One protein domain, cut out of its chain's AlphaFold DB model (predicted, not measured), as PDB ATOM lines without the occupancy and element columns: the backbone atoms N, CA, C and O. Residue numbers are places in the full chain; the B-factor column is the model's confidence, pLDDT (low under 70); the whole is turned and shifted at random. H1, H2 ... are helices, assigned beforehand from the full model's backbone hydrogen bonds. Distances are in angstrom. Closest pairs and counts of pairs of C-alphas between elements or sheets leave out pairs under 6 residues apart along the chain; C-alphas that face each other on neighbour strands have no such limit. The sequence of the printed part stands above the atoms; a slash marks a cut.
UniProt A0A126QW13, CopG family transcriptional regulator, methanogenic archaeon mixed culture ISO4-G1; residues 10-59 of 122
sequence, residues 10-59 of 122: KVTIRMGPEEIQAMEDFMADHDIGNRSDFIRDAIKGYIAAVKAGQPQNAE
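This is residues 10 to 59 of the 122 residues of the protein "CopG family transcriptional regulator" of methanogenic archaeon mixed culture ISO4-G1 (UniProt A0A126QW13). Two helices stand at nearly a right angle, as a loose T: H2 runs away from the flank of H1, and the two come close only near the beginning of H2. Residues 10 to 19, of which 17 to 19 belong to H1, stick out as an arm at the beginning of H1, and residues 52 to 59 make a tail that turns aside from the far end of H2. The printed part has 50 residues with two named helices, H1 then H2, and no named strand; the class is all helix. It is loose, with a radius of gyration of the C-alphas of 12.7 A, and spans 30 by 26 by 24 A.

The printed part begins at Lys 10, C-alpha (19.979, -12.753, 5.934). H1 is residues 17 to 29, 18.5 A from first to last C-alpha, and begins at C-alpha 17, (36.196, -26.123, 9.145). H2 is residues 35 to 51, 24.1 A long between its end C-alphas, and ends at C-alpha 51, (30.597, 0.623, 23.637).

A tight link of 5 residues joins H1 to H2. The two helices are close but not clearly touching, with 2 pairs of C-alphas within 8 A. Their closest C-alphas are those of Met 27 and Phe 38, 7.5 A apart. Their lines are about perpendicular, at 88 degrees, and their centres are 16.0 A apart. Residues 40 to 45 and 47 to 51 of H2 stand free. In H1 and H2 every O i to N i+4 pair is within hydrogen-bond range.

The two C-alphas farthest apart are those of Lys 10 and Glu 59, at 33.6 A. The printed part has no cut and no long link between its helices. Its mean pLDDT is 80.3; residues 51 to 59, of which 51 belongs to H2, are under 70.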
ATOM      1  N   LYS A  10      19.142 -11.551   5.933       85.81
ATOM      2  CA  LYS A  10      19.979 -12.753   5.934       85.81
ATOM      3  C   LYS A  10      21.442 -12.359   5.794       85.81
ATOM      4  O   LYS A  10      21.803 -11.608   4.891       85.81
ATOM      5  N   VAL A  11      22.273 -12.894   6.680       82.25
ATOM      6  CA  VAL A  11      23.725 -12.717   6.656       82.25
ATOM      7  C   VAL A  11      24.355 -14.072   6.365       82.25
ATOM      8  O   VAL A  11      24.073 -15.048   7.058       82.25
ATOM      9  N   THR A  12      25.205 -14.125   5.342       88.00
ATOM     10  CA  THR A  12      25.958 -15.327   4.968       88.00
ATOM     11  C   THR A  12      27.432 -15.086   5.244       88.00
ATOM     12  O   THR A  12      28.014 -14.146   4.705       88.00
ATOM     13  N   ILE A  13      28.038 -15.947   6.058       86.44
ATOM     14  CA  ILE A  13      29.447 -15.867   6.446       86.44
ATOM     15  C   ILE A  13      30.138 -17.134   5.947       86.44
ATOM     16  O   ILE A  13      29.623 -18.238   6.129       86.44
ATOM     17  N   ARG A  14      31.287 -16.980   5.285       89.69
ATOM     18  CA  ARG A  14      32.161 -18.113   4.962       89.69
ATOM     19  C   ARG A  14      33.051 -18.375   6.169       89.69
ATOM     20  O   ARG A  14      33.723 -17.451   6.606       89.69
ATOM     21  N   MET A  15      33.044 -19.607   6.663       87.38
ATOM     22  CA  MET A  15      33.878 -20.049   7.779       87.38
ATOM     23  C   MET A  15      34.646 -21.300   7.370       87.38
ATOM     24  O   MET A  15      34.127 -22.140   6.627       87.38
ATOM     25  N   GLY A  16      35.886 -21.398   7.831       92.38
ATOM     26  CA  GLY A  16      36.703 -22.591   7.713       92.38
ATOM     27  C   GLY A  16      36.196 -23.722   8.617       92.38
ATOM     28  O   GLY A  16      35.449 -23.484   9.567       92.38
ATOM     29  N   PRO A  17      36.603 -24.970   8.343       90.44
ATOM     30  CA  PRO A  17      36.196 -26.123   9.145       90.44
ATOM     31  C   PRO A  17      36.681 -26.036  10.602       90.44
ATOM     32  O   PRO A  17      35.946 -26.425  11.502       90.44
ATOM     33  N   GLU A  18      37.870 -25.477  10.845       91.75
ATOM     34  CA  GLU A  18      38.417 -25.292  12.200       91.75
ATOM     35  C   GLU A  18      37.588 -24.300  13.028       91.75
ATOM     36  O   GLU A  18      37.299 -24.551  14.194       91.75
ATOM     37  N   GLU A  19      37.145 -23.203  12.411       87.31
ATOM     38  CA  GLU A  19      36.318 -22.179  13.061       87.31
ATOM     39  C   GLU A  19      34.931 -22.726  13.420       87.31
ATOM     40  O   GLU A  19      34.399 -22.431  14.489       87.31
ATOM     41  N   ILE A  20      34.356 -23.551  12.538       90.38
ATOM     42  CA  ILE A  20      33.075 -24.218  12.786       90.38
ATOM     43  C   ILE A  20      33.203 -25.191  13.956       90.38
ATOM     44  O   ILE A  20      32.352 -25.164  14.841       90.38
ATOM     45  N   GLN A  21      34.262 -26.004  13.981       91.00
ATOM     46  CA  GLN A  21      34.483 -26.955  15.067       91.00
ATOM     47  C   GLN A  21      34.656 -26.233  16.407       91.00
ATOM     48  O   GLN A  21      33.952 -26.547  17.359       91.00
ATOM     49  N   ALA A  22      35.509 -25.207  16.460       91.75
ATOM     50  CA  ALA A  22      35.727 -24.428  17.676       91.75
ATOM     51  C   ALA A  22      34.438 -23.757  18.185       91.75
ATOM     52  O   ALA A  22      34.194 -23.702  19.390       91.75
ATOM     53  N   MET A  23      33.596 -23.262  17.272       90.69
ATOM     54  CA  MET A  23      32.284 -22.719  17.620       90.69
ATOM     55  C   MET A  23      31.357 -23.797  18.194       90.69
ATOM     56  O   MET A  23      30.678 -23.543  19.183       90.69
ATOM     57  N   GLU A  24      31.295 -24.975  17.572       90.19
ATOM     58  CA  GLU A  24      30.438 -26.076  18.023       90.19
ATOM     59  C   GLU A  24      30.863 -26.616  19.389       90.19
ATOM     60  O   GLU A  24      30.000 -26.821  20.240       90.19
ATOM     61  N   ASP A  25      32.168 -26.759  19.621       92.56
ATOM     62  CA  ASP A  25      32.724 -27.191  20.907       92.56
ATOM     63  C   ASP A  25      32.362 -26.186  22.011       92.56
ATOM     64  O   ASP A  25      31.794 -26.557  23.037       92.56
ATOM     65  N   PHE A  26      32.574 -24.888  21.758       91.19
ATOM     66  CA  PHE A  26      32.186 -23.833  22.695       91.19
ATOM     67  C   PHE A  26      30.676 -23.840  22.970       91.19
ATOM     68  O   PHE A  26      30.235 -23.715  24.109       91.19
ATOM     69  N   MET A  27      29.853 -23.988  21.932       91.38
ATOM     70  CA  MET A  27      28.404 -24.045  22.107       91.38
ATOM     71  C   MET A  27      27.967 -25.260  22.931       91.38
ATOM     72  O   MET A  27      27.044 -25.129  23.734       91.38
ATOM     73  N   ALA A  28      28.616 -26.413  22.759       89.81
ATOM     74  CA  ALA A  28      28.333 -27.621  23.526       89.81
ATOM     75  C   ALA A  28      28.699 -27.455  25.009       89.81
ATOM     76  O   ALA A  28      27.895 -27.798  25.875       89.81
ATOM     77  N   ASP A  29      29.858 -26.858  25.299       90.94
ATOM     78  CA  ASP A  29      30.322 -26.595  26.669       90.94
ATOM     79  C   ASP A  29      29.425 -25.601  27.427       90.94
ATOM     80  O   ASP A  29      29.361 -25.611  28.659       90.94
ATOM     81  N   HIS A  30      28.714 -24.746  26.689       85.25
ATOM     82  CA  HIS A  30      27.883 -23.673  27.227       85.25
ATOM     83  C   HIS A  30      26.367 -23.893  27.049       85.25
ATOM     84  O   HIS A  30      25.595 -22.962  27.282       85.25
ATOM     85  N   ASP A  31      25.937 -25.103  26.665       84.25
ATOM     86  CA  ASP A  31      24.528 -25.492  26.444       84.25
ATOM     87  C   ASP A  31      23.769 -24.550  25.481       84.25
ATOM     88  O   ASP A  31      22.593 -24.217  25.649       84.25
ATOM     89  N   ILE A  32      24.461 -24.070  24.441       83.81
ATOM     90  CA  ILE A  32      23.895 -23.158  23.445       83.81
ATOM     91  C   ILE A  32      23.306 -23.976  22.294       83.81
ATOM     92  O   ILE A  32      24.014 -24.486  21.429       83.81
ATOM     93  N   GLY A  33      21.978 -24.058  22.239       78.06
ATOM     94  CA  GLY A  33      21.282 -24.951  21.306       78.06
ATOM     95  C   GLY A  33      21.296 -24.550  19.822       78.06
ATOM     96  O   GLY A  33      20.945 -25.373  18.977       78.06
ATOM     97  N   ASN A  34      21.654 -23.311  19.459       88.12
ATOM     98  CA  ASN A  34      21.528 -22.834  18.075       88.12
ATOM     99  C   ASN A  34      22.630 -21.851  17.657       88.12
ATOM    100  O   ASN A  34      22.870 -20.834  18.307       88.12
ATOM    101  N   ARG A  35      23.232 -22.107  16.486       87.31
ATOM    102  CA  ARG A  35      24.310 -21.293  15.902       87.31
ATOM    103  C   ARG A  35      23.854 -19.871  15.605       87.31
ATOM    104  O   ARG A  35      24.614 -18.928  15.776       87.31
ATOM    105  N   SER A  36      22.609 -19.695  15.157       85.69
ATOM    106  CA  SER A  36      22.085 -18.354  14.876       85.69
ATOM    107  C   SER A  36      21.927 -17.516  16.141       85.69
ATOM    108  O   SER A  36      22.124 -16.303  16.086       85.69
ATOM    109  N   ASP A  37      21.584 -18.144  17.265       85.00
ATOM    110  CA  ASP A  37      21.451 -17.451  18.546       85.00
ATOM    111  C   ASP A  37      22.832 -17.122  19.112       85.00
ATOM    112  O   ASP A  37      23.078 -15.965  19.446       85.00
ATOM    113  N   PHE A  38      23.769 -18.075  19.038       90.44
ATOM    114  CA  PHE A  38      25.181 -17.845  19.348       90.44
ATOM    115  C   PHE A  38      25.762 -16.654  18.573       90.44
ATOM    116  O   PHE A  38      26.268 -15.711  19.174       90.44
ATOM    117  N   ILE A  39      25.640 -16.645  17.240       89.75
ATOM    118  CA  ILE A  39      26.178 -15.566  16.395       89.75
ATOM    119  C   ILE A  39      25.513 -14.227  16.740       89.75
ATOM    120  O   ILE A  39      26.185 -13.198  16.806       89.75
ATOM    121  N   ARG A  40      24.197 -14.216  16.987       87.44
ATOM    122  CA  ARG A  40      23.481 -12.983  17.338       87.44
ATOM    123  C   ARG A  40      23.953 -12.424  18.678       87.44
ATOM    124  O   ARG A  40      24.114 -11.209  18.798       87.44
ATOM    125  N   ASP A  41      24.173 -13.283  19.662       86.44
ATOM    126  CA  ASP A  41      24.618 -12.868  20.987       86.44
ATOM    127  C   ASP A  41      26.102 -12.497  21.000       86.44
ATOM    128  O   ASP A  41      26.457 -11.498  21.621       86.44
ATOM    129  N   ALA A  42      26.939 -13.167  20.202       87.81
ATOM    130  CA  ALA A  42      28.320 -12.763  19.960       87.81
ATOM    131  C   ALA A  42      28.400 -11.357  19.340       87.81
ATOM    132  O   ALA A  42      29.154 -10.515  19.824       87.81
ATOM    133  N   ILE A  43      27.570 -11.050  18.332       87.38
ATOM    134  CA  ILE A  43      27.505  -9.709  17.722       87.38
ATOM    135  C   ILE A  43      27.081  -8.657  18.758       87.38
ATOM    136  O   ILE A  43      27.712  -7.603  18.866       87.38
ATOM    137  N   LYS A  44      26.023  -8.922  19.537       86.44
ATOM    138  CA  LYS A  44      25.563  -7.994  20.586       86.44
ATOM    139  C   LYS A  44      26.627  -7.789  21.662       86.44
ATOM    140  O   LYS A  44      26.868  -6.648  22.050       86.44
ATOM    141  N   GLY A  45      27.251  -8.872  22.122       83.12
ATOM    142  CA  GLY A  45      28.303  -8.857  23.134       83.12
ATOM    143  C   GLY A  45      29.523  -8.075  22.661       83.12
ATOM    144  O   GLY A  45      30.007  -7.206  23.378       83.12
ATOM    145  N   TYR A  46      29.943  -8.288  21.414       80.19
ATOM    146  CA  TYR A  46      31.026  -7.540  20.783       80.19
ATOM    147  C   TYR A  46      30.720  -6.036  20.722       80.19
ATOM    148  O   TYR A  46      31.534  -5.219  21.146       80.19
ATOM    149  N   ILE A  47      29.521  -5.646  20.266       79.50
ATOM    150  CA  ILE A  47      29.103  -4.234  20.227       79.50
ATOM    151  C   ILE A  47      29.054  -3.632  21.637       79.50
ATOM    152  O   ILE A  47      29.467  -2.488  21.828       79.50
ATOM    153  N   ALA A  48      28.539  -4.375  22.619       74.31
ATOM    154  CA  ALA A  48      28.463  -3.927  24.005       74.31
ATOM    155  C   ALA A  48      29.858  -3.721  24.611       74.31
ATOM    156  O   ALA A  48      30.088  -2.682  25.225       74.31
ATOM    157  N   ALA A  49      30.797  -4.639  24.368       72.06
ATOM    158  CA  ALA A  49      32.190  -4.526  24.800       72.06
ATOM    159  C   ALA A  49      32.870  -3.280  24.208       72.06
ATOM    160  O   ALA A  49      33.459  -2.486  24.940       72.06
ATOM    161  N   VAL A  50      32.700  -3.043  22.902       72.88
ATOM    162  CA  VAL A  50      33.224  -1.843  22.226       72.88
ATOM    163  C   VAL A  50      32.608  -0.563  22.804       72.88
ATOM    164  O   VAL A  50      33.322   0.401  23.070       72.88
ATOM    165  N   LYS A  51      31.288  -0.537  23.041       68.56
ATOM    166  CA  LYS A  51      30.597   0.623  23.637       68.56
ATOM    167  C   LYS A  51      30.981   0.875  25.094       68.56
ATOM    168  O   LYS A  51      30.997   2.029  25.510       68.56
ATOM    169  N   ALA A  52      31.284  -0.176  25.848       69.50
ATOM    170  CA  ALA A  52      31.755  -0.094  27.226       69.50
ATOM    171  C   ALA A  52      33.230   0.339  27.329       69.50
ATOM    172  O   ALA A  52      33.767   0.395  28.430       69.50
ATOM    173  N   GLY A  53      33.890   0.646  26.205       54.09
ATOM    174  CA  GLY A  53      35.279   1.092  26.194       54.09
ATOM    175  C   GLY A  53      36.288  -0.025  26.454       54.09
ATOM    176  O   GLY A  53      37.441   0.282  26.740       54.09
ATOM    177  N   GLN A  54      35.897  -1.302  26.337       53.03
ATOM    178  CA  GLN A  54      36.858  -2.403  26.398       53.03
ATOM    179  C   GLN A  54      37.746  -2.359  25.142       53.03
ATOM    180  O   GLN A  54      37.234  -2.523  24.027       53.03
ATOM    181  N   PRO A  55      39.068  -2.132  25.272       49.81
ATOM    182  CA  PRO A  55      39.959  -2.112  24.124       49.81
ATOM    183  C   PRO A  55      40.114  -3.537  23.599       49.81
ATOM    184  O   PRO A  55      40.581  -4.426  24.307       49.81
ATOM    185  N   GLN A  56      39.763  -3.750  22.336       51.75
ATOM    186  CA  GLN A  56      39.826  -5.062  21.688       51.75
ATOM    187  C   GLN A  56      41.235  -5.565  21.351       51.75
ATOM    188  O   GLN A  56      41.361  -6.601  20.720       51.75
ATOM    189  N   ASN A  57      42.292  -4.868  21.765       42.44
ATOM    190  CA  ASN A  57      43.675  -5.221  21.443       42.44
ATOM    191  C   ASN A  57      44.618  -4.825  22.586       42.44
ATOM    192  O   ASN A  57      45.457  -3.942  22.427       42.44
ATOM    193  N   ALA A  58      44.487  -5.457  23.751       42.38
ATOM    194  CA  ALA A  58      45.581  -5.487  24.717       42.38
ATOM    195  C   ALA A  58      46.286  -6.846  24.606       42.38
ATOM    196  O   ALA A  58      46.152  -7.702  25.480       42.38
ATOM    197  N   GLU A  59      47.036  -7.061  23.519       39.03
ATOM    198  CA  GLU A  59      48.168  -7.991  23.578       39.03
ATOM    199  C   GLU A  59      49.133  -7.444  24.642       39.03
ATOM    200  O   GLU A  59      49.937  -6.552  24.380       39.03
TER     201      GLU A  59